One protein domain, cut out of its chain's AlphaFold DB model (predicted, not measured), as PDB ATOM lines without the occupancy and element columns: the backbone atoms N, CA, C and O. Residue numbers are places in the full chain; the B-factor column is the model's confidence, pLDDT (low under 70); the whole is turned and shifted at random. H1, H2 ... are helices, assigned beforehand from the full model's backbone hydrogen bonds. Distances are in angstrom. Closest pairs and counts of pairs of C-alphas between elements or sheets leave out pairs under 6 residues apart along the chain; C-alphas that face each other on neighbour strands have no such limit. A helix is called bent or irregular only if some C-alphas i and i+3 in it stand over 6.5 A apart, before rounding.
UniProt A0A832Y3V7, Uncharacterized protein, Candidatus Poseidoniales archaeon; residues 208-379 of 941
ATOM      1  N   VAL A 208      54.637  49.631  27.926       71.25
ATOM      2  CA  VAL A 208      53.224  49.680  27.498       71.25
ATOM      3  C   VAL A 208      53.148  49.860  25.970       71.25
ATOM      4  O   VAL A 208      53.750  50.798  25.437       71.25
ATOM      5  N   PRO A 209      52.428  48.994  25.229       78.62
ATOM      6  CA  PRO A 209      52.330  49.103  23.775       78.62
ATOM      7  C   PRO A 209      51.633  50.404  23.333       78.62
ATOM      8  O   PRO A 209      50.635  50.835  23.899       78.62
ATOM      9  N   SER A 210      52.161  51.048  22.287       85.38
ATOM     10  CA  SER A 210      51.647  52.331  21.776       85.38
ATOM     11  C   SER A 210      50.335  52.181  20.995       85.38
ATOM     12  O   SER A 210      50.312  51.571  19.925       85.38
ATOM     13  N   ASN A 211      49.253  52.813  21.454       84.56
ATOM     14  CA  ASN A 211      47.948  52.776  20.773       84.56
ATOM     15  C   ASN A 211      47.967  53.439  19.388       84.56
ATOM     16  O   ASN A 211      47.307  52.965  18.466       84.56
ATOM     17  N   LYS A 212      48.766  54.501  19.212       86.69
ATOM     18  CA  LYS A 212      48.906  55.190  17.917       86.69
ATOM     19  C   LYS A 212      49.586  54.300  16.877       86.69
ATOM     20  O   LYS A 212      49.139  54.246  15.737       86.69
ATOM     21  N   LEU A 213      50.637  53.584  17.285       87.00
ATOM     22  CA  LEU A 213      51.337  52.640  16.411       87.00
ATOM     23  C   LEU A 213      50.443  51.436  16.075       87.00
ATOM     24  O   LEU A 213      50.402  51.014  14.924       87.00
ATOM     25  N   GLY A 214      49.680  50.931  17.049       86.31
ATOM     26  CA  GLY A 214      48.705  49.860  16.830       86.31
ATOM     27  C   GLY A 214      47.621  50.248  15.834       86.31
ATOM     28  O   GLY A 214      47.370  49.512  14.886       86.31
ATOM     29  N   ALA A 215      47.035  51.435  15.983       88.50
ATOM     30  CA  ALA A 215      46.045  51.944  15.041       88.50
ATOM     31  C   ALA A 215      46.626  52.159  13.633       88.50
ATOM     32  O   ALA A 215      46.002  51.766  12.651       88.50
ATOM     33  N   ALA A 216      47.840  52.711  13.521       90.75
ATOM     34  CA  ALA A 216      48.514  52.873  12.233       90.75
ATOM     35  C   ALA A 216      48.739  51.523  11.525       90.75
ATOM     36  O   ALA A 216      48.468  51.395  10.331       90.75
ATOM     37  N   LEU A 217      49.162  50.494  12.268       91.12
ATOM     38  CA  LEU A 217      49.302  49.133  11.744       91.12
ATOM     39  C   LEU A 217      47.955  48.525  11.341       91.12
ATOM     40  O   LEU A 217      47.902  47.799  10.352       91.12
ATOM     41  N   ALA A 218      46.878  48.846  12.056       89.69
ATOM     42  CA  ALA A 218      45.538  48.348  11.770       89.69
ATOM     43  C   ALA A 218      44.962  48.915  10.459       89.69
ATOM     44  O   ALA A 218      44.343  48.181   9.694       89.69
ATOM     45  N   PHE A 219      45.200  50.203  10.179       91.19
ATOM     46  CA  PHE A 219      44.796  50.839   8.916       91.19
ATOM     47  C   PHE A 219      45.673  50.431   7.732       91.19
ATOM     48  O   PHE A 219      45.222  50.453   6.589       91.19
ATOM     49  N   SER A 220      46.925  50.049   7.985       92.38
ATOM     50  CA  SER A 220      47.803  49.538   6.934       92.38
ATOM     51  C   SER A 220      47.326  48.170   6.412       92.38
ATOM     52  O   SER A 220      46.610  47.463   7.124       92.38
ATOM     53  N   PRO A 221      47.768  47.725   5.221       88.94
ATOM     54  CA  PRO A 221      47.484  46.373   4.722       88.94
ATOM     55  C   PRO A 221      47.942  45.257   5.680       88.94
ATOM     56  O   PRO A 221      47.380  44.165   5.689       88.94
ATOM     57  N   LEU A 222      48.923  45.543   6.546       89.69
ATOM     58  CA  LEU A 222      49.386  44.621   7.588       89.69
ATOM     59  C   LEU A 222      48.320  44.372   8.673       89.69
ATOM     60  O   LEU A 222      48.429  43.399   9.421       89.69
ATOM     61  N   GLY A 223      47.277  45.204   8.744       88.12
ATOM     62  CA  GLY A 223      46.105  44.986   9.587       88.12
ATOM     63  C   GLY A 223      45.370  43.693   9.229       88.12
ATOM     64  O   GLY A 223      44.949  42.974  10.132       88.12
ATOM     65  N   ALA A 224      45.322  43.323   7.941       88.00
ATOM     66  CA  ALA A 224      44.776  42.034   7.502       88.00
ATOM     67  C   ALA A 224      45.567  40.850   8.093       88.00
ATOM     68  O   ALA A 224      44.995  39.837   8.471       88.00
ATOM     69  N   LEU A 225      46.883  41.003   8.269       90.38
ATOM     70  CA  LEU A 225      47.744  40.008   8.914       90.38
ATOM     71  C   LEU A 225      47.755  40.120  10.451       90.38
ATOM     72  O   LEU A 225      48.548  39.454  11.111       90.38
ATOM     73  N   GLY A 226      46.913  40.970  11.047       89.44
ATOM     74  CA  GLY A 226      46.826  41.135  12.499       89.44
ATOM     75  C   GLY A 226      48.024  41.849  13.139       89.44
ATOM     76  O   GLY A 226      48.260  41.690  14.341       89.44
ATOM     77  N   ALA A 227      48.795  42.635  12.375       90.38
ATOM     78  CA  ALA A 227      49.990  43.332  12.869       90.38
ATOM     79  C   ALA A 227      49.712  44.264  14.060       90.38
ATOM     80  O   ALA A 227      50.528  44.344  14.982       90.38
ATOM     81  N   HIS A 228      48.544  44.913  14.102       89.38
ATOM     82  CA  HIS A 228      48.136  45.743  15.240       89.38
ATOM     83  C   HIS A 228      47.974  44.928  16.521       89.38
ATOM     84  O   HIS A 228      48.381  45.380  17.585       89.38
ATOM     85  N   LYS A 229      47.459  43.697  16.440       88.88
ATOM     86  CA  LYS A 229      47.326  42.806  17.602       88.88
ATOM     87  C   LYS A 229      48.664  42.277  18.086       88.88
ATOM     88  O   LYS A 229      48.865  42.169  19.294       88.88
ATOM     89  N   PHE A 230      49.595  41.992  17.176       87.50
ATOM     90  CA  PHE A 230      50.963  41.647  17.561       87.50
ATOM     91  C   PHE A 230      51.649  42.799  18.298       87.50
ATOM     92  O   PHE A 230      52.289  42.568  19.324       87.50
ATOM     93  N   GLN A 231      51.455  44.030  17.821       87.44
ATOM     94  CA  GLN A 231      51.970  45.231  18.471       87.44
ATOM     95  C   GLN A 231      51.303  45.490  19.833       87.44
ATOM     96  O   GLN A 231      51.991  45.851  20.782       87.44
ATOM     97  N   GLN A 232      50.006  45.201  19.968       85.62
ATOM     98  CA  GLN A 232      49.238  45.286  21.219       85.62
ATOM     99  C   GLN A 232      49.434  44.081  22.161       85.62
ATOM    100  O   GLN A 232      48.652  43.876  23.085       85.62
ATOM    101  N   ARG A 233      50.453  43.240  21.927       80.25
ATOM    102  CA  ARG A 233      50.756  42.021  22.708       80.25
ATOM    103  C   ARG A 233      49.608  40.987  22.753       80.25
ATOM    104  O   ARG A 233      49.687  40.001  23.481       80.25
ATOM    105  N   GLN A 234      48.590  41.117  21.900       80.75
ATOM    106  CA  GLN A 234      47.477  40.173  21.728       80.75
ATOM    107  C   GLN A 234      47.801  39.131  20.643       80.75
ATOM    108  O   GLN A 234      47.104  38.995  19.634       80.75
ATOM    109  N   ALA A 235      48.882  38.373  20.850       76.69
ATOM    110  CA  ALA A 235      49.432  37.466  19.840       76.69
ATOM    111  C   ALA A 235      48.442  36.388  19.364       76.69
ATOM    112  O   ALA A 235      48.465  36.032  18.192       76.69
ATOM    113  N   SER A 236      47.552  35.895  20.232       74.50
ATOM    114  CA  SER A 236      46.560  34.877  19.856       74.50
ATOM    115  C   SER A 236      45.600  35.368  18.770       74.50
ATOM    116  O   SER A 236      45.305  34.627  17.838       74.50
ATOM    117  N   ARG A 237      45.149  36.626  18.859       78.75
ATOM    118  CA  ARG A 237      44.255  37.235  17.866       78.75
ATOM    119  C   ARG A 237      44.984  37.639  16.600       78.75
ATOM    120  O   ARG A 237      44.476  37.374  15.517       78.75
ATOM    121  N   GLY A 238      46.186  38.203  16.741       84.19
ATOM    122  CA  GLY A 238      47.049  38.489  15.594       84.19
ATOM    123  C   GLY A 238      47.326  37.228  14.775       84.19
ATOM    124  O   GLY A 238      47.164  37.235  13.560       84.19
ATOM    125  N   GLN A 239      47.623  36.110  15.448       81.19
ATOM    126  CA  GLN A 239      47.791  34.804  14.805       81.19
ATOM    127  C   GLN A 239      46.521  34.336  14.098       81.19
ATOM    128  O   GLN A 239      46.615  33.867  12.973       81.19
ATOM    129  N   SER A 240      45.342  34.460  14.715       80.25
ATOM    130  CA  SER A 240      44.087  34.073  14.063       80.25
ATOM    131  C   SER A 240      43.814  34.875  12.788       80.25
ATOM    132  O   SER A 240      43.488  34.271  11.773       80.25
ATOM    133  N   MET A 241      43.997  36.200  12.814       85.94
ATOM    134  CA  MET A 241      43.823  37.052  11.626       85.94
ATOM    135  C   MET A 241      44.833  36.683  10.532       85.94
ATOM    136  O   MET A 241      44.438  36.395   9.406       85.94
ATOM    137  N   MET A 242      46.114  36.556  10.895       86.19
ATOM    138  CA  MET A 242      47.177  36.108   9.991       86.19
ATOM    139  C   MET A 242      46.870  34.752   9.345       86.19
ATOM    140  O   MET A 242      46.999  34.611   8.133       86.19
ATOM    141  N   ILE A 243      46.463  33.755  10.138       79.56
ATOM    142  CA  ILE A 243      46.153  32.405   9.650       79.56
ATOM    143  C   ILE A 243      44.996  32.452   8.658       79.56
ATOM    144  O   ILE A 243      45.097  31.839   7.605       79.56
ATOM    145  N   VAL A 244      43.921  33.177   8.967       83.25
ATOM    146  CA  VAL A 244      42.733  33.260   8.105       83.25
ATOM    147  C   VAL A 244      43.063  33.938   6.769       83.25
ATOM    148  O   VAL A 244      42.694  33.428   5.713       83.25
ATOM    149  N   THR A 245      43.821  35.035   6.793       85.50
ATOM    150  CA  THR A 245      44.239  35.754   5.580       85.50
ATOM    151  C   THR A 245      45.214  34.944   4.725       85.50
ATOM    152  O   THR A 245      45.051  34.875   3.509       85.50
ATOM    153  N   ILE A 246      46.202  34.288   5.340       82.81
ATOM    154  CA  ILE A 246      47.143  33.416   4.623       82.81
ATOM    155  C   ILE A 246      46.426  32.171   4.089       82.81
ATOM    156  O   ILE A 246      46.683  31.760   2.962       82.81
ATOM    157  N   ALA A 247      45.497  31.589   4.849       76.38
ATOM    158  CA  ALA A 247      44.708  30.448   4.394       76.38
ATOM    159  C   ALA A 247      43.900  30.796   3.138       76.38
ATOM    160  O   ALA A 247      43.903  30.011   2.198       76.38
ATOM    161  N   ALA A 248      43.288  31.983   3.075       84.06
ATOM    162  CA  ALA A 248      42.584  32.440   1.877       84.06
ATOM    163  C   ALA A 248      43.505  32.511   0.642       84.06
ATOM    164  O   ALA A 248      43.093  32.113  -0.446       84.06
ATOM    165  N   TYR A 249      44.762  32.952   0.811       84.50
ATOM    166  CA  TYR A 249      45.763  32.960  -0.270       84.50
ATOM    167  C   TYR A 249      46.071  31.558  -0.769       84.50
ATOM    168  O   TYR A 249      46.039  31.286  -1.969       84.50
ATOM    169  N   PHE A 250      46.382  30.668   0.173       75.56
ATOM    170  CA  PHE A 250      46.731  29.295  -0.147       75.56
ATOM    171  C   PHE A 250      45.565  28.574  -0.814       75.56
ATOM    172  O   PHE A 250      45.809  27.893  -1.802       75.56
ATOM    173  N   ILE A 251      44.326  28.776  -0.342       76.75
ATOM    174  CA  ILE A 251      43.109  28.228  -0.957       76.75
ATOM    175  C   ILE A 251      43.017  28.656  -2.421       76.75
ATOM    176  O   ILE A 251      42.865  27.789  -3.269       76.75
ATOM    177  N   LYS A 252      43.198  29.943  -2.743       83.69
ATOM    178  CA  LYS A 252      43.175  30.419  -4.135       83.69
ATOM    179  C   LYS A 252      44.293  29.832  -4.982       83.69
ATOM    180  O   LYS A 252      44.044  29.338  -6.074       83.69
ATOM    181  N   ARG A 253      45.529  29.813  -4.478       79.81
ATOM    182  CA  ARG A 253      46.643  29.209  -5.227       79.81
ATOM    183  C   ARG A 253      46.393  27.729  -5.527       79.81
ATOM    184  O   ARG A 253      46.803  27.230  -6.571       79.81
ATOM    185  N   MET A 254      45.722  27.048  -4.608       67.88
ATOM    186  CA  MET A 254      45.303  25.661  -4.728       67.88
ATOM    187  C   MET A 254      44.173  25.480  -5.743       67.88
ATOM    188  O   MET A 254      44.290  24.624  -6.613       67.88
ATOM    189  N   THR A 255      43.100  26.266  -5.654       75.00
ATOM    190  CA  THR A 255      41.960  26.163  -6.573       75.00
ATOM    191  C   THR A 255      42.373  26.535  -7.989       75.00
ATOM    192  O   THR A 255      41.906  25.900  -8.920       75.00
ATOM    193  N   ASP A 256      43.322  27.462  -8.151       75.25
ATOM    194  CA  ASP A 256      43.913  27.813  -9.449       75.25
ATOM    195  C   ASP A 256      44.708  26.669 -10.044       75.25
ATOM    196  O   ASP A 256      44.615  26.390 -11.236       75.25
ATOM    197  N   PHE A 257      45.514  26.005  -9.214       71.62
ATOM    198  CA  PHE A 257      46.287  24.858  -9.658       71.62
ATOM    199  C   PHE A 257      45.370  23.703 -10.073       71.62
ATOM    200  O   PHE A 257      45.606  23.087 -11.111       71.62
ATOM    201  N   ILE A 258      44.332  23.427  -9.276       67.94
ATOM    202  CA  ILE A 258      43.329  22.398  -9.566       67.94
ATOM    203  C   ILE A 258      42.554  22.764 -10.833       67.94
ATOM    204  O   ILE A 258      42.499  21.955 -11.749       67.94
ATOM    205  N   GLY A 259      42.027  23.987 -10.918       70.25
ATOM    206  CA  GLY A 259      41.318  24.503 -12.085       70.25
ATOM    207  C   GLY A 259      42.158  24.366 -13.352       70.25
ATOM    208  O   GLY A 259      41.765  23.641 -14.255       70.25
ATOM    209  N   ALA A 260      43.369  24.933 -13.381       71.12
ATOM    210  CA  ALA A 260      44.227  24.952 -14.572       71.12
ATOM    211  C   ALA A 260      44.682  23.563 -15.068       71.12
ATOM    212  O   ALA A 260      44.918  23.385 -16.264       71.12
ATOM    213  N   ASN A 261      44.813  22.583 -14.168       67.50
ATOM    214  CA  ASN A 261      45.240  21.216 -14.494       67.50
ATOM    215  C   ASN A 261      44.080  20.208 -14.509       67.50
ATOM    216  O   ASN A 261      44.323  19.004 -14.459       67.50
ATOM    217  N   SER A 262      42.835  20.680 -14.551       67.62
ATOM    218  CA  SER A 262      41.640  19.838 -14.633       67.62
ATOM    219  C   SER A 262      40.841  20.131 -15.903       67.62
ATOM    220  O   SER A 262      41.278  20.894 -16.766       67.62
ATOM    221  N   PHE A 263      39.670  19.511 -16.023       71.94
ATOM    222  CA  PHE A 263      38.704  19.757 -17.095       71.94
ATOM    223  C   PHE A 263      37.687  20.854 -16.740       71.94
ATOM    224  O   PHE A 263      36.615  20.905 -17.332       71.94
ATOM    225  N   SER A 264      38.019  21.709 -15.765       73.56
ATOM    226  CA  SER A 264      37.243  22.909 -15.443       73.56
ATOM    227  C   SER A 264      37.060  23.796 -16.680       73.56
ATOM    228  O   SER A 264      37.928  23.837 -17.562       73.56
ATOM    229  N   ASP A 265      35.935  24.503 -16.749       73.44
ATOM    230  CA  ASP A 265      35.610  25.348 -17.896       73.44
ATOM    231  C   ASP A 265      36.699  26.412 -18.143       73.44
ATOM    232  O   ASP A 265      37.143  27.125 -17.239       73.44
ATOM    233  N   GLY A 266      37.185  26.489 -19.384       72.75
ATOM    234  CA  GLY A 266      38.285  27.375 -19.783       72.75
ATOM    235  C   GLY A 266      39.687  26.995 -19.275       72.75
ATOM    236  O   GLY A 266      40.630  27.762 -19.484       72.75
ATOM    237  N   ALA A 267      39.876  25.836 -18.633       75.00
ATOM    238  CA  ALA A 267      41.188  25.387 -18.167       75.00
ATOM    239  C   ALA A 267      42.092  24.895 -19.310       75.00
ATOM    240  O   ALA A 267      41.689  24.075 -20.134       75.00
ATOM    241  N   CYS A 268      43.352  25.342 -19.318       74.69
ATOM    242  CA  CYS A 268      44.363  24.943 -20.299       74.69
ATOM    243  C   CYS A 268      45.714  24.711 -19.603       74.69
ATOM    244  O   CYS A 268      46.392  25.650 -19.170       74.69
ATOM    245  N   SER A 269      46.079  23.436 -19.478       72.81
ATOM    246  CA  SER A 269      47.354  22.949 -18.947       72.81
ATOM    247  C   SER A 269      48.516  23.305 -19.878       72.81
ATOM    248  O   SER A 269      48.303  23.702 -21.023       72.81
ATOM    249  N   GLN A 270      49.756  23.119 -19.417       71.19
ATOM    250  CA  GLN A 270      50.952  23.392 -20.225       71.19
ATOM    251  C   GLN A 270      50.910  22.666 -21.581       71.19
ATOM    252  O   GLN A 270      51.195  23.258 -22.611       71.19
ATOM    253  N   THR A 271      50.437  21.419 -21.600       65.81
ATOM    254  CA  THR A 271      50.280  20.627 -22.826       65.81
ATOM    255  C   THR A 271      49.254  21.218 -23.791       65.81
ATOM    256  O   THR A 271      49.470  21.212 -25.001       65.81
ATOM    257  N   CYS A 272      48.147  21.747 -23.266       71.56
ATOM    258  CA  CYS A 272      47.159  22.476 -24.059       71.56
ATOM    259  C   CYS A 272      47.772  23.761 -24.646       71.56
ATOM    260  O   CYS A 272      47.594  24.027 -25.828       71.56
ATOM    261  N   GLN A 273      48.573  24.496 -23.867       79.38
ATOM    262  CA  GLN A 273      49.253  25.719 -24.324       79.38
ATOM    263  C   GLN A 273      50.325  25.450 -25.390       79.38
ATOM    264  O   GLN A 273      50.517  26.269 -26.286       79.38
ATOM    265  N   ASP A 274      51.004  24.307 -25.302       78.75
ATOM    266  CA  ASP A 274      52.052  23.901 -26.240       78.75
ATOM    267  C   ASP A 274      51.481  23.318 -27.553       78.75
ATOM    268  O   ASP A 274      52.229  23.107 -28.511       78.75
ATOM    269  N   THR A 275      50.167  23.057 -27.625       74.19
ATOM    270  CA  THR A 275      49.505  22.480 -28.807       74.19
ATOM    271  C   THR A 275      48.744  23.551 -29.593       74.19
ATOM    272  O   THR A 275      47.705  24.046 -29.159       74.19
ATOM    273  N   GLU A 276      49.232  23.894 -30.789       78.62
ATOM    274  CA  GLU A 276      48.586  24.899 -31.643       78.62
ATOM    275  C   GLU A 276      47.141  24.508 -32.014       78.62
ATOM    276  O   GLU A 276      46.881  23.421 -32.530       78.62
ATOM    277  N   GLY A 277      46.190  25.423 -31.784       78.25
ATOM    278  CA  GLY A 277      44.775  25.255 -32.146       78.25
ATOM    279  C   GLY A 277      43.875  24.654 -31.057       78.25
ATOM    280  O   GLY A 277      42.676  24.481 -31.298       78.25
ATOM    281  N   ILE A 278      44.415  24.369 -29.869       79.00
ATOM    282  CA  ILE A 278      43.670  23.848 -28.717       79.00
ATOM    283  C   ILE A 278      43.607  24.914 -27.620       79.00
ATOM    284  O   ILE A 278      44.627  25.459 -27.217       79.00
ATOM    285  N   ASN A 279      42.399  25.206 -27.133       80.25
ATOM    286  CA  ASN A 279      42.163  26.262 -26.143       80.25
ATOM    287  C   ASN A 279      41.766  25.722 -24.760       80.25
ATOM    288  O   ASN A 279      41.686  26.501 -23.811       80.25
ATOM    289  N   SER A 280      41.496  24.418 -24.628       81.12
ATOM    290  CA  SER A 280      41.152  23.798 -23.345       81.12
ATOM    291  C   SER A 280      41.641  22.354 -23.212       81.12
ATOM    292  O   SER A 280      41.828  21.634 -24.195       81.12
ATOM    293  N   ASN A 281      41.802  21.905 -21.965       75.62
ATOM    294  CA  ASN A 281      42.137  20.517 -21.630       75.62
ATOM    295  C   ASN A 281      41.058  19.530 -22.094       75.62
ATOM    296  O   ASN A 281      41.373  18.405 -22.469       75.62
ATOM    297  N   LEU A 282      39.790  19.947 -22.092       74.25
ATOM    298  CA  LEU A 282      38.691  19.111 -22.568       74.25
ATOM    299  C   LEU A 282      38.737  18.947 -24.093       74.25
ATOM    300  O   LEU A 282      38.560  17.839 -24.585       74.25
ATOM    301  N   GLN A 283      39.074  20.011 -24.832       76.75
ATOM    302  CA  GLN A 283      39.276  19.947 -26.282       76.75
ATOM    303  C   GLN A 283      40.462  19.044 -26.654       76.75
ATOM    304  O   GLN A 283      40.419  18.379 -27.687       76.75
ATOM    305  N   LEU A 284      41.498  18.978 -25.811       72.69
ATOM    306  CA  LEU A 284      42.614  18.041 -25.982       72.69
ATOM    307  C   LEU A 284      42.157  16.570 -25.919       72.69
ATOM    308  O   LEU A 284      42.735  15.730 -26.603       72.69
ATOM    309  N   LEU A 285      41.125  16.267 -25.122       69.50
ATOM    310  CA  LEU A 285      40.588  14.915 -24.953       69.50
ATOM    311  C   LEU A 285      39.527  14.568 -26.007       69.50
ATOM    312  O   LEU A 285      39.592  13.504 -26.615       69.50
ATOM    313  N   THR A 286      38.553  15.454 -26.229       74.94
ATOM    314  CA  THR A 286      37.393  15.189 -27.099       74.94
ATOM    315  C   THR A 286      37.637  15.572 -28.558       74.94
ATOM    316  O   THR A 286      36.879  15.179 -29.443       74.94
ATOM    317  N   GLY A 287      38.653  16.395 -28.833       73.19
ATOM    318  CA  GLY A 287      38.871  17.012 -30.143       73.19
ATOM    319  C   GLY A 287      37.814  18.058 -30.524       73.19
ATOM    320  O   GLY A 287      37.886  18.622 -31.618       73.19
ATOM    321  N   ARG A 288      36.838  18.341 -29.647       78.94
ATOM    322  CA  ARG A 288      35.743  19.288 -29.886       78.94
ATOM    323  C   ARG A 288      35.952  20.571 -29.085       78.94
ATOM    324  O   ARG A 288      36.339  20.546 -27.922       78.94
ATOM    325  N   SER A 289      35.702  21.715 -29.718       77.44
ATOM    326  CA  SER A 289      35.878  23.046 -29.118       77.44
ATOM    327  C   SER A 289      34.640  23.565 -28.377       77.44
ATOM    328  O   SER A 289      34.659  24.679 -27.865       77.44
ATOM    329  N   ASP A 290      33.559  22.786 -28.329       76.81
ATOM    330  CA  ASP A 290      32.274  23.164 -27.736       76.81
ATOM    331  C   ASP A 290      32.221  22.981 -26.212       76.81
ATOM    332  O   ASP A 290      31.209  23.306 -25.596       76.81
ATOM    333  N   GLY A 291      33.296  22.466 -25.607       72.38
ATOM    334  CA  GLY A 291      33.417  22.328 -24.155       72.38
ATOM    335  C   GLY A 291      32.413  21.349 -23.539       72.38
ATOM    336  O   GLY A 291      32.222  21.356 -22.328       72.38
ATOM    337  N   SER A 292      31.759  20.516 -24.353       79.50
ATOM    338  CA  SER A 292      30.787  19.536 -23.877       79.50
ATOM    339  C   SER A 292      31.399  18.142 -23.872       79.50
ATOM    340  O   SER A 292      32.200  17.807 -24.741       79.50
ATOM    341  N   LEU A 293      31.007  17.310 -22.913       80.44
ATOM    342  CA  LEU A 293      31.274  15.874 -22.924       80.44
ATOM    343  C   LEU A 293      30.025  15.164 -23.459       80.44
ATOM    344  O   LEU A 293      28.909  15.580 -23.140       80.44
ATOM    345  N   ILE A 294      30.183  14.113 -24.262       84.81
ATOM    346  CA  ILE A 294      29.072  13.241 -24.675       84.81
ATOM    347  C   ILE A 294      29.326  11.794 -24.226       84.81
ATOM    348  O   ILE A 294      30.481  11.415 -24.033       84.81
ATOM    349  N   PRO A 295      28.287  10.949 -24.074       80.75
ATOM    350  CA  PRO A 295      28.461   9.545 -23.679       80.75
ATOM    351  C   PRO A 295      29.383   8.728 -24.604       80.75
ATOM    352  O   PRO A 295      29.920   7.703 -24.195       80.75
ATOM    353  N   GLN A 296      29.581   9.173 -25.848       79.19
ATOM    354  CA  GLN A 296      30.477   8.544 -26.821       79.19
ATOM    355  C   GLN A 296      31.964   8.884 -26.611       79.19
ATOM    356  O   GLN A 296      32.805   8.225 -27.209       79.19
ATOM    357  N   ASP A 297      32.301   9.865 -25.762       74.12
ATOM    358  CA  ASP A 297      33.691  10.256 -25.445       74.12
ATOM    359  C   ASP A 297      34.337   9.341 -24.379       74.12
ATOM    360  O   ASP A 297      35.393   9.637 -23.817       74.12
ATOM    361  N   THR A 298      33.669   8.241 -24.051       74.12
ATOM    362  CA  THR A 298      34.086   7.273 -23.042       74.12
ATOM    363  C   THR A 298      35.297   6.466 -23.519       74.12
ATOM    364  O   THR A 298      35.434   6.179 -24.706       74.12
ATOM    365  N   PRO A 299      36.196   6.055 -22.605       69.56
ATOM    366  CA  PRO A 299      37.352   5.234 -22.964       69.56
ATOM    367  C   PRO A 299      36.986   3.767 -23.234       69.56
ATOM    368  O   PRO A 299      37.863   2.991 -23.607       69.56
ATOM    369  N   PHE A 300      35.728   3.383 -23.002       75.06
ATOM    370  CA  PHE A 300      35.275   2.003 -23.051       75.06
ATOM    371  C   PHE A 300      34.806   1.617 -24.445       75.06
ATOM    372  O   PHE A 300      34.111   2.357 -25.142       75.06
ATOM    373  N   THR A 301      35.191   0.417 -24.837       81.19
ATOM    374  CA  THR A 301      34.927  -0.158 -26.149       81.19
ATOM    375  C   THR A 301      34.297  -1.537 -25.992       81.19
ATOM    376  O   THR A 301      34.199  -2.071 -24.889       81.19
ATOM    377  N   GLU A 302      33.889  -2.158 -27.098       80.44
ATOM    378  CA  GLU A 302      33.335  -3.518 -27.072       80.44
ATOM    379  C   GLU A 302      34.290  -4.554 -26.445       80.44
ATOM    380  O   GLU A 302      33.825  -5.570 -25.939       80.44
ATOM    381  N   SER A 303      35.608  -4.306 -26.406       77.38
ATOM    382  CA  SER A 303      36.558  -5.203 -25.730       77.38
ATOM    383  C   SER A 303      36.501  -5.149 -24.203       77.38
ATOM    384  O   SER A 303      37.006  -6.061 -23.553       77.38
ATOM    385  N   ASP A 304      35.914  -4.095 -23.635       73.06
ATOM    386  CA  ASP A 304      35.735  -3.932 -22.188       73.06
ATOM    387  C   ASP A 304      34.428  -4.579 -21.698       73.06
ATOM    388  O   ASP A 304      34.180  -4.659 -20.494       73.06
ATOM    389  N   VAL A 305      33.590  -5.055 -22.628       81.62
ATOM    390  CA  VAL A 305      32.350  -5.766 -22.322       81.62
ATOM    391  C   VAL A 305      32.688  -7.221 -21.978       81.62
ATOM    392  O   VAL A 305      33.260  -7.936 -22.807       81.62
ATOM    393  N   PRO A 306      32.350  -7.700 -20.768       77.88
ATOM    394  CA  PRO A 306      32.568  -9.090 -20.407       77.88
ATOM    395  C   PRO A 306      31.666 -10.010 -21.233       77.88
ATOM    396  O   PRO A 306      30.658  -9.593 -21.803       77.88
ATOM    397  N   THR A 307      32.009 -11.296 -21.297       81.06
ATOM    398  CA  THR A 307      31.147 -12.275 -21.965       81.06
ATOM    399  C   THR A 307      29.765 -12.304 -21.304       81.06
ATOM    400  O   THR A 307      29.715 -12.334 -20.069       81.06
ATOM    401  N   PRO A 308      28.668 -12.346 -22.086       81.06
ATOM    402  CA  PRO A 308      27.318 -12.402 -21.546       81.06
ATOM    403  C   PRO A 308      27.163 -13.536 -20.524       81.06
ATOM    404  O   PRO A 308      27.704 -14.628 -20.749       81.06
ATOM    405  N   PRO A 309      26.445 -13.313 -19.412       80.56
ATOM    406  CA  PRO A 309      26.237 -14.352 -18.417       80.56
ATOM    407  C   PRO A 309      25.424 -15.524 -19.002       80.56
ATOM    408  O   PRO A 309      24.654 -15.365 -19.948       80.56
ATOM    409  N   SER A 310      25.622 -16.734 -18.469       77.94
ATOM    410  CA  SER A 310      25.113 -17.987 -19.064       77.94
ATOM    411  C   SER A 310      23.584 -18.133 -19.094       77.94
ATOM    412  O   SER A 310      23.066 -19.067 -19.703       77.94
ATOM    413  N   ASP A 311      22.866 -17.265 -18.386       81.69
ATOM    414  CA  ASP A 311      21.405 -17.165 -18.342       81.69
ATOM    415  C   ASP A 311      20.825 -16.296 -19.475       81.69
ATOM    416  O   ASP A 311      19.621 -16.356 -19.738       81.69
ATOM    417  N   VAL A 312      21.663 -15.540 -20.192       81.94
ATOM    418  CA  VAL A 312      21.265 -14.794 -21.388       81.94
ATOM    419  C   VAL A 312      21.230 -15.747 -22.583       81.94
ATOM    420  O   VAL A 312      22.178 -16.474 -22.866       81.94
ATOM    421  N   ALA A 313      20.111 -15.774 -23.309       85.44
ATOM    422  CA  ALA A 313      19.997 -16.631 -24.483       85.44
ATOM    423  C   ALA A 313      20.968 -16.172 -25.596       85.44
ATOM    424  O   ALA A 313      21.090 -14.966 -25.816       85.44
ATOM    425  N   PRO A 314      21.575 -17.085 -26.385       82.12
ATOM    426  CA  PRO A 314      22.586 -16.723 -27.387       82.12
ATOM    427  C   PRO A 314      22.150 -15.684 -28.428       82.12
ATOM    428  O   PRO A 314      22.975 -14.930 -28.930       82.12
ATOM    429  N   TYR A 315      20.853 -15.616 -28.744       81.06
ATOM    430  CA  TYR A 315      20.292 -14.630 -29.675       81.06
ATOM    431  C   TYR A 315      20.081 -13.235 -29.055       81.06
ATOM    432  O   TYR A 315      19.732 -12.302 -29.768       81.06
ATOM    433  N   LEU A 316      20.269 -13.089 -27.738       83.94
ATOM    434  CA  LEU A 316      20.211 -11.822 -26.998       83.94
ATOM    435  C   LEU A 316      21.602 -11.306 -26.604       83.94
ATOM    436  O   LEU A 316      21.696 -10.214 -26.055       83.94
ATOM    437  N   HIS A 317      22.671 -12.058 -26.884       82.94
ATOM    438  CA  HIS A 317      24.040 -11.686 -26.514       82.94
ATOM    439  C   HIS A 317      24.471 -10.336 -27.093       82.94
ATOM    440  O   HIS A 317      25.041  -9.527 -26.368       82.94
ATOM    441  N   GLU A 318      24.160 -10.069 -28.364       83.44
ATOM    442  CA  GLU A 318      24.492  -8.788 -29.002       83.44
ATOM    443  C   GLU A 318      23.744  -7.622 -28.338       83.44
ATOM    444  O   GLU A 318      24.359  -6.621 -27.979       83.44
ATOM    445  N   GLY A 319      22.438  -7.780 -28.086       85.44
ATOM    446  CA  GLY A 319      21.627  -6.760 -27.409       85.44
ATOM    447  C   GLY A 319      22.099  -6.485 -25.981       85.44
ATOM    448  O   GLY A 319      22.286  -5.334 -25.608       85.44
ATOM    449  N   TRP A 320      22.393  -7.541 -25.219       87.81
ATOM    450  CA  TRP A 320      22.935  -7.416 -23.867       87.81
ATOM    451  C   TRP A 320      24.299  -6.712 -23.857       87.81
ATOM    452  O   TRP A 320      24.525  -5.835 -23.030       87.81
ATOM    453  N   SER A 321      25.195  -7.053 -24.792       84.19
ATOM    454  CA  SER A 321      26.520  -6.426 -24.874       84.19
ATOM    455  C   SER A 321      26.443  -4.931 -25.205       84.19
ATOM    456  O   SER A 321      27.193  -4.136 -24.637       84.19
ATOM    457  N   ALA A 322      25.493  -4.541 -26.062       86.88
ATOM    458  CA  ALA A 322      25.242  -3.149 -26.408       86.88
ATOM    459  C   ALA A 322      24.645  -2.361 -25.231       86.88
ATOM    460  O   ALA A 322      25.099  -1.250 -24.953       86.88
ATOM    461  N   ASP A 323      23.680  -2.945 -24.513       87.44
ATOM    462  CA  ASP A 323      23.073  -2.332 -23.326       87.44
ATOM    463  C   ASP A 323      24.102  -2.172 -22.196       87.44
ATOM    464  O   ASP A 323      24.203  -1.104 -21.595       87.44
ATOM    465  N   PHE A 324      24.936  -3.191 -21.959       86.25
ATOM    466  CA  PHE A 324      26.001  -3.135 -20.957       86.25
ATOM    467  C   PHE A 324      27.024  -2.038 -21.271       86.25
ATOM    468  O   PHE A 324      27.377  -1.247 -20.395       86.25
ATOM    469  N   LEU A 325      27.481  -1.951 -22.526       85.75
ATOM    470  CA  LEU A 325      28.399  -0.895 -22.954       85.75
ATOM    471  C   LEU A 325      27.762   0.493 -22.803       85.75
ATOM    472  O   LEU A 325      28.420   1.427 -22.343       85.75
ATOM    473  N   ALA A 326      26.477   0.638 -23.139       87.81
ATOM    474  CA  ALA A 326      25.747   1.890 -22.972       87.81
ATOM    475  C   ALA A 326      25.634   2.304 -21.495       87.81
ATOM    476  O   ALA A 326      25.870   3.469 -21.168       87.81
ATOM    477  N   ASP A 327      25.327   1.372 -20.594       86.00
ATOM    478  CA  ASP A 327      25.250   1.629 -19.151       86.00
ATOM    479  C   ASP A 327      26.603   2.025 -18.561       86.00
ATOM    480  O   ASP A 327      26.695   2.945 -17.739       86.00
ATOM    481  N   LEU A 328      27.670   1.371 -19.012       78.38
ATOM    482  CA  LEU A 328      29.033   1.654 -18.588       78.38
ATOM    483  C   LEU A 328      29.463   3.056 -19.059       78.38
ATOM    484  O   LEU A 328      29.960   3.864 -18.265       78.38
ATOM    485  N   ASN A 329      29.139   3.395 -20.307       82.44
ATOM    486  CA  ASN A 329      29.377   4.711 -20.887       82.44
ATOM    487  C   ASN A 329      28.593   5.823 -20.177       82.44
ATOM    488  O   ASN A 329      29.154   6.866 -19.835       82.44
ATOM    489  N   ASN A 330      27.312   5.592 -19.883       86.19
ATOM    490  CA  ASN A 330      26.469   6.537 -19.152       86.19
ATOM    491  C   ASN A 330      26.924   6.721 -17.699       86.19
ATOM    492  O   ASN A 330      26.882   7.832 -17.168       86.19
ATOM    493  N   SER A 331      27.384   5.653 -17.047       74.94
ATOM    494  CA  SER A 331      27.907   5.714 -15.678       74.94
ATOM    495  C   SER A 331      29.182   6.549 -15.607       74.94
ATOM    496  O   SER A 331      29.294   7.428 -14.750       74.94
ATOM    497  N   TRP A 332      30.115   6.329 -16.538       77.31
ATOM    498  CA  TRP A 332      31.319   7.148 -16.662       77.31
ATOM    499  C   TRP A 332      30.987   8.606 -16.974       77.31
ATOM    500  O   TRP A 332      31.522   9.510 -16.339       77.31
ATOM    501  N   PHE A 333      30.055   8.841 -17.897       79.50
ATOM    502  CA  PHE A 333      29.614  10.182 -18.265       79.50
ATOM    503  C   PHE A 333      29.022  10.942 -17.072       79.50
ATOM    504  O   PHE A 333      29.377  12.093 -16.820       79.50
ATOM    505  N   ASN A 334      28.157  10.288 -16.291       77.19
ATOM    506  CA  ASN A 334      27.586  10.868 -15.078       77.19
ATOM    507  C   ASN A 334      28.665  11.167 -14.031       77.19
ATOM    508  O   ASN A 334      28.658  12.252 -13.452       77.19
ATOM    509  N   LEU A 335      29.612  10.246 -13.825       73.25
ATOM    510  CA  LEU A 335      30.750  10.456 -12.930       73.25
ATOM    511  C   LEU A 335      31.565  11.684 -13.361       73.25
ATOM    512  O   LEU A 335      31.814  12.579 -12.554       73.25
ATOM    513  N   MET A 336      31.912  11.768 -14.643       71.31
ATOM    514  CA  MET A 336      32.728  12.850 -15.182       71.31
ATOM    515  C   MET A 336      32.017  14.207 -15.085       71.31
ATOM    516  O   MET A 336      32.613  15.188 -14.656       71.31
ATOM    517  N   ASN A 337      30.710  14.265 -15.358       77.69
ATOM    518  CA  ASN A 337      29.929  15.490 -15.160       77.69
ATOM    519  C   ASN A 337      29.850  15.911 -13.689       77.69
ATOM    520  O   ASN A 337      29.905  17.104 -13.386       77.69
ATOM    521  N   THR A 338      29.723  14.954 -12.761       72.44
ATOM    522  CA  THR A 338      29.775  15.282 -11.329       72.44
ATOM    523  C   THR A 338      31.145  15.810 -10.917       72.44
ATOM    524  O   THR A 338      31.217  16.726 -10.100       72.44
ATOM    525  N   GLU A 339      32.220  15.287 -11.510       66.44
ATOM    526  CA  GLU A 339      33.579  15.775 -11.293       66.44
ATOM    527  C   GLU A 339      33.759  17.192 -11.849       66.44
ATOM    528  O   GLU A 339      34.231  18.064 -11.123       66.44
ATOM    529  N   PHE A 340      33.304  17.467 -13.075       73.19
ATOM    530  CA  PHE A 340      33.376  18.800 -13.690       73.19
ATOM    531  C   PHE A 340      32.653  19.850 -12.850       73.19
ATOM    532  O   PHE A 340      33.232  20.882 -12.518       73.19
ATOM    533  N   TRP A 341      31.427  19.549 -12.412       78.56
ATOM    534  CA  TRP A 341      30.678  20.442 -11.529       78.56
ATOM    535  C   TRP A 341      31.440  20.747 -10.233       78.56
ATOM    536  O   TRP A 341      31.475  21.888  -9.768       78.56
ATOM    537  N   LEU A 342      32.060  19.727  -9.641       69.38
ATOM    538  CA  LEU A 342      32.789  19.845  -8.385       69.38
ATOM    539  C   LEU A 342      34.082  20.666  -8.566       69.38
ATOM    540  O   LEU A 342      34.405  21.504  -7.720       69.38
ATOM    541  N   LEU A 343      34.786  20.474  -9.683       70.62
ATOM    542  CA  LEU A 343      35.983  21.228 -10.063       70.62
ATOM    543  C   LEU A 343      35.673  22.707 -10.321       70.62
ATOM    544  O   LEU A 343      36.351  23.575  -9.766       70.62
ATOM    545  N   ASP A 344      34.622  22.999 -11.086       79.00
ATOM    546  CA  ASP A 344      34.182  24.370 -11.359       79.00
ATOM    547  C   ASP A 344      33.715  25.073 -10.084       79.00
ATOM    548  O   ASP A 344      34.054  26.239  -9.843       79.00
ATOM    549  N   ALA A 345      33.006  24.354  -9.207       79.19
ATOM    550  CA  ALA A 345      32.627  24.865  -7.898       79.19
ATOM    551  C   ALA A 345      33.861  25.224  -7.055       79.19
ATOM    552  O   ALA A 345      33.877  26.284  -6.427       79.19
ATOM    553  N   PHE A 346      34.911  24.395  -7.056       73.38
ATOM    554  CA  PHE A 346      36.151  24.697  -6.335       73.38
ATOM    555  C   PHE A 346      36.919  25.878  -6.922       73.38
ATOM    556  O   PHE A 346      37.368  26.734  -6.155       73.38
ATOM    557  N   SER A 347      37.059  25.938  -8.247       77.50
ATOM    558  CA  SER A 347      37.700  27.054  -8.952       77.50
ATOM    559  C   SER A 347      37.025  28.380  -8.579       77.50
ATOM    560  O   SER A 347      37.656  29.289  -8.028       77.50
ATOM    561  N   THR A 348      35.696  28.417  -8.700       84.69
ATOM    562  CA  THR A 348      34.865  29.583  -8.365       84.69
ATOM    563  C   THR A 348      34.951  29.955  -6.881       84.69
ATOM    564  O   THR A 348      35.014  31.132  -6.521       84.69
ATOM    565  N   LEU A 349      34.972  28.965  -5.983       81.44
ATOM    566  CA  LEU A 349      35.081  29.198  -4.541       81.44
ATOM    567  C   LEU A 349      36.387  29.929  -4.187       81.44
ATOM    568  O   LEU A 349      36.382  30.837  -3.352       81.44
ATOM    569  N   GLY A 350      37.499  29.557  -4.821       81.56
ATOM    570  CA  GLY A 350      38.793  30.202  -4.608       81.56
ATOM    571  C   GLY A 350      38.828  31.661  -5.050       81.56
ATOM    572  O   GLY A 350      39.354  32.509  -4.319       81.56
ATOM    573  N   ASP A 351      38.209  31.965  -6.195       85.38
ATOM    574  CA  ASP A 351      38.058  33.329  -6.717       85.38
ATOM    575  C   ASP A 351      37.286  34.247  -5.769       85.38
ATOM    576  O   ASP A 351      37.595  35.436  -5.660       85.38
ATOM    577  N   ILE A 352      36.316  33.697  -5.036       87.44
ATOM    578  CA  ILE A 352      35.517  34.442  -4.060       87.44
ATOM    579  C   ILE A 352      36.271  34.593  -2.733       87.44
ATOM    580  O   ILE A 352      36.339  35.691  -2.174       87.44
ATOM    581  N   ILE A 353      36.839  33.500  -2.210       85.44
ATOM    582  CA  ILE A 353      37.464  33.463  -0.879       85.44
ATOM    583  C   ILE A 353      38.655  34.423  -0.782       85.44
ATOM    584  O   ILE A 353      38.807  35.110   0.234       85.44
ATOM    585  N   TRP A 354      39.496  34.482  -1.819       86.56
ATOM    586  CA  TRP A 354      40.754  35.225  -1.767       86.56
ATOM    587  C   TRP A 354      40.618  36.735  -1.609       86.56
ATOM    588  O   TRP A 354      41.327  37.277  -0.769       86.56
ATOM    589  N   PRO A 355      39.753  37.452  -2.338       90.50
ATOM    590  CA  PRO A 355      39.527  38.857  -2.040       90.50
ATOM    591  C   PRO A 355      38.639  39.027  -0.800       90.50
ATOM    592  O   PRO A 355      38.926  39.878   0.042       90.50
ATOM    593  N   ALA A 356      37.591  38.211  -0.632       89.25
ATOM    594  CA  ALA A 356      36.579  38.449   0.397       89.25
ATOM    595  C   ALA A 356      37.122  38.331   1.830       89.25
ATOM    596  O   ALA A 356      36.857  39.203   2.661       89.25
ATOM    597  N   ILE A 357      37.896  37.281   2.133       89.25
ATOM    598  CA  ILE A 357      38.381  37.031   3.496       89.25
ATOM    599  C   ILE A 357      39.401  38.090   3.955       89.25
ATOM    600  O   ILE A 357      39.184  38.687   5.010       89.25
ATOM    601  N   PRO A 358      40.489  38.387   3.218       90.19
ATOM    602  CA  PRO A 358      41.428  39.446   3.579       90.19
ATOM    603  C   PRO A 358      40.761  40.814   3.701       90.19
ATOM    604  O   PRO A 358      41.087  41.540   4.636       90.19
ATOM    605  N   ILE A 359      39.806  41.149   2.822       90.44
ATOM    606  CA  ILE A 359      39.049  42.406   2.917       90.44
ATOM    607  C   ILE A 359      38.230  42.439   4.210       90.44
ATOM    608  O   ILE A 359      38.303  43.421   4.945       90.44
ATOM    609  N   LEU A 360      37.501  41.370   4.543       89.19
ATOM    610  CA  LEU A 360      36.741  41.283   5.793       89.19
ATOM    611  C   LEU A 360      37.640  41.404   7.029       89.19
ATOM    612  O   LEU A 360      37.347  42.188   7.932       89.19
ATOM    613  N   VAL A 361      38.752  40.668   7.067       88.56
ATOM    614  CA  VAL A 361      39.718  40.722   8.176       88.56
ATOM    615  C   VAL A 361      40.344  42.115   8.286       88.56
ATOM    616  O   VAL A 361      40.512  42.627   9.393       88.56
ATOM    617  N   TRP A 362      40.630  42.767   7.158       92.12
ATOM    618  CA  TRP A 362      41.152  44.130   7.137       92.12
ATOM    619  C   TRP A 362      40.127  45.154   7.632       92.12
ATOM    620  O   TRP A 362      40.473  46.004   8.447       92.12
ATOM    621  N   LEU A 363      38.855  45.039   7.241       89.44
ATOM    622  CA  LEU A 363      37.773  45.888   7.756       89.44
ATOM    623  C   LEU A 363      37.604  45.740   9.275       89.44
ATOM    624  O   LEU A 363      37.427  46.737   9.978       89.44
ATOM    625  N   ILE A 364      37.720  44.514   9.794       87.69
ATOM    626  CA  ILE A 364      37.730  44.254  11.241       87.69
ATOM    627  C   ILE A 364      38.934  44.941  11.896       87.69
ATOM    628  O   ILE A 364      38.768  45.623  12.908       87.69
ATOM    629  N   ALA A 365      40.130  44.822  11.308       89.00
ATOM    630  CA  ALA A 365      41.334  45.477  11.817       89.00
ATOM    631  C   ALA A 365      41.179  47.006  11.849       89.00
ATOM    632  O   ALA A 365      41.454  47.619  12.876       89.00
ATOM    633  N   ILE A 366      40.658  47.619  10.782       89.44
ATOM    634  CA  ILE A 366      40.355  49.057  10.706       89.44
ATOM    635  C   ILE A 366      39.419  49.473  11.849       89.44
ATOM    636  O   ILE A 366      39.692  50.454  12.544       89.44
ATOM    637  N   GLY A 367      38.345  48.713  12.087       87.12
ATOM    638  CA  GLY A 367      37.431  48.962  13.199       87.12
ATOM    639  C   GLY A 367      38.137  48.913  14.558       87.12
ATOM    640  O   GLY A 367      37.977  49.821  15.377       87.12
ATOM    641  N   GLU A 368      38.962  47.889  14.793       86.62
ATOM    642  CA  GLU A 368      39.729  47.750  16.036       86.62
ATOM    643  C   GLU A 368      40.777  48.867  16.191       86.62
ATOM    644  O   GLU A 368      41.012  49.350  17.298       86.62
ATOM    645  N   GLY A 369      41.364  49.339  15.088       86.44
ATOM    646  CA  GLY A 369      42.261  50.494  15.052       86.44
ATOM    647  C   GLY A 369      41.583  51.792  15.500       86.44
ATOM    648  O   GLY A 369      42.161  52.563  16.267       86.44
ATOM    649  N   ILE A 370      40.328  52.013  15.095       87.06
ATOM    650  CA  ILE A 370      39.522  53.159  15.550       87.06
ATOM    651  C   ILE A 370      39.245  53.065  17.057       87.06
ATOM    652  O   ILE A 370      39.276  54.083  17.752       87.06
ATOM    653  N   TYR A 371      38.987  51.864  17.579       85.44
ATOM    654  CA  TYR A 371      38.771  51.648  19.015       85.44
ATOM    655  C   TYR A 371      40.043  51.879  19.839       85.44
ATOM    656  O   TYR A 371      39.974  52.557  20.867       85.44
ATOM    657  N   LEU A 372      41.208  51.458  19.335       84.75
ATOM    658  CA  LEU A 372      42.511  51.749  19.947       84.75
ATOM    659  C   LEU A 372      42.785  53.258  20.057       84.75
ATOM    660  O   LEU A 372      43.265  53.722  21.092       84.75
ATOM    661  N   LEU A 373      42.437  54.050  19.032       85.81
ATOM    662  CA  LEU A 373      42.560  55.518  19.083       85.81
ATOM    663  C   LEU A 373      41.598  56.167  20.082       85.81
ATOM    664  O   LEU A 373      41.910  57.221  20.631       85.81
ATOM    665  N   LYS A 374      40.440  55.544  20.321       84.69
ATOM    666  CA  LYS A 374      39.437  55.996  21.294       84.69
ATOM    667  C   LYS A 374      39.691  55.480  22.716       84.69
ATOM    668  O   LYS A 374      38.910  55.807  23.603       84.69
ATOM    669  N   GLY A 375      40.749  54.691  22.937       75.44
ATOM    670  CA  GLY A 375      41.066  54.095  24.240       75.44
ATOM    671  C   GLY A 375      40.007  53.102  24.728       75.44
ATOM    672  O   GLY A 375      39.768  53.006  25.927       75.44
ATOM    673  N   ARG A 376      39.324  52.424  23.799       74.44
ATOM    674  CA  ARG A 376      38.226  51.496  24.082       74.44
ATOM    675  C   ARG A 376      38.678  50.064  23.796       74.44
ATOM    676  O   ARG A 376      39.091  49.779  22.677       74.44
ATOM    677  N   ASP A 377      38.528  49.169  24.771       64.75
ATOM    678  CA  ASP A 377      38.949  47.757  24.675       64.75
ATOM    679  C   ASP A 377      37.819  46.803  24.237       64.75
ATOM    680  O   ASP A 377      37.935  45.579  24.340       64.75
ATOM    681  N   ASP A 378      36.704  47.354  23.754       67.75
ATOM    682  CA  ASP A 378      35.533  46.567  23.380       67.75
ATOM    683  C   ASP A 378      35.769  45.745  22.109       67.75
ATOM    684  O   ASP A 378      36.418  46.163  21.152       67.75
ATOM    685  N   ASP A 379      35.200  44.547  22.097       65.19
ATOM    686  CA  ASP A 379      35.424  43.567  21.048       65.19
ATOM    687  C   ASP A 379      34.406  43.728  19.910       65.19
ATOM    688  O   ASP A 379      33.221  43.441  20.090       65.19
TER     689      ASP A 379
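This is residues 208 to 379 of the 941 residues of an uncharacterized protein of Candidatus Poseidoniales archaeon (UniProt A0A832Y3V7). One very long helix, H6, makes the length of a rod, and H3 and H1 pack on its last part one after the other, both running opposite ways to it, with the short H2 next to both of them. Beyond the end of H3, the short H4 and H5 with their loops make a small, loose head to one side, and a long link without a named helix leads from there to the far end where H6 begins. The printed part has 172 residues with six named helices, H1 to H6 in order along the chain, and no named strand; the class is all helix. It is extended, with a radius of gyration of the C-alphas of 27.4 A and spans of 91 by 43 by 18 A.

H6, residues 314 to 373, is irregular, with C-alphas 315 and 318 7.2 A apart, and has a kink of 31 degrees near residue 352. H3, residues 235 to 260, touches residues 343 to 361 of H6, and their closest C-alphas, those of Lys 252 and Gly 350, are 4.4 A apart. The two run opposite ways at a shallow tilt of 34 degrees, only just short of steep. H1, residues 211 to 219, touches residues 362 to 373 of H6, closest at the C-alphas of Ala 215 and Gly 369, 4.1 A apart. They too run opposite ways, at a shallow tilt of 33 degrees, only just short of steep. H2, residues 227 to 231, touches H1, closest at the C-alphas of Gly 214 and His 228, 4.4 A apart. H2 also touches residues 235 to 238 of H3, closest at the C-alphas of Lys 229 and Gly 238, 4.8 A apart. H4, residues 270 to 274, and H5, residues 281 to 286, are close but not clearly touching, with the C-alphas of Cys 272 and Asn 281 closest at 5.9 A. H3 and H4 are apart, and so are H5 and H6. Each O i to N i+4 pair is within hydrogen-bond range in H1, H2, H3, H4 and H5, and 52 of 56 are in H6.

H6 measures 88.2 A from C-alpha 314 at (22.586, -16.723, -27.387) to C-alpha 373 at (42.560, 55.518, 19.083). H3 measures 37.0 A and H1 12.4 A, the latter beginning with C-alpha 211 at (47.948, 52.776, 20.773).

The two C-alphas farthest apart, those of Val 208 and Tyr 315, are 92.1 A from each other. The printed part has no cut. The link from H5 to H6, residues 287 to 313, is long, and that from H2 to H3 is tight. The mean pLDDT of the printed part is 80.5; 12 residues are under 70, among them residues 261 to 262 and 377 to 379.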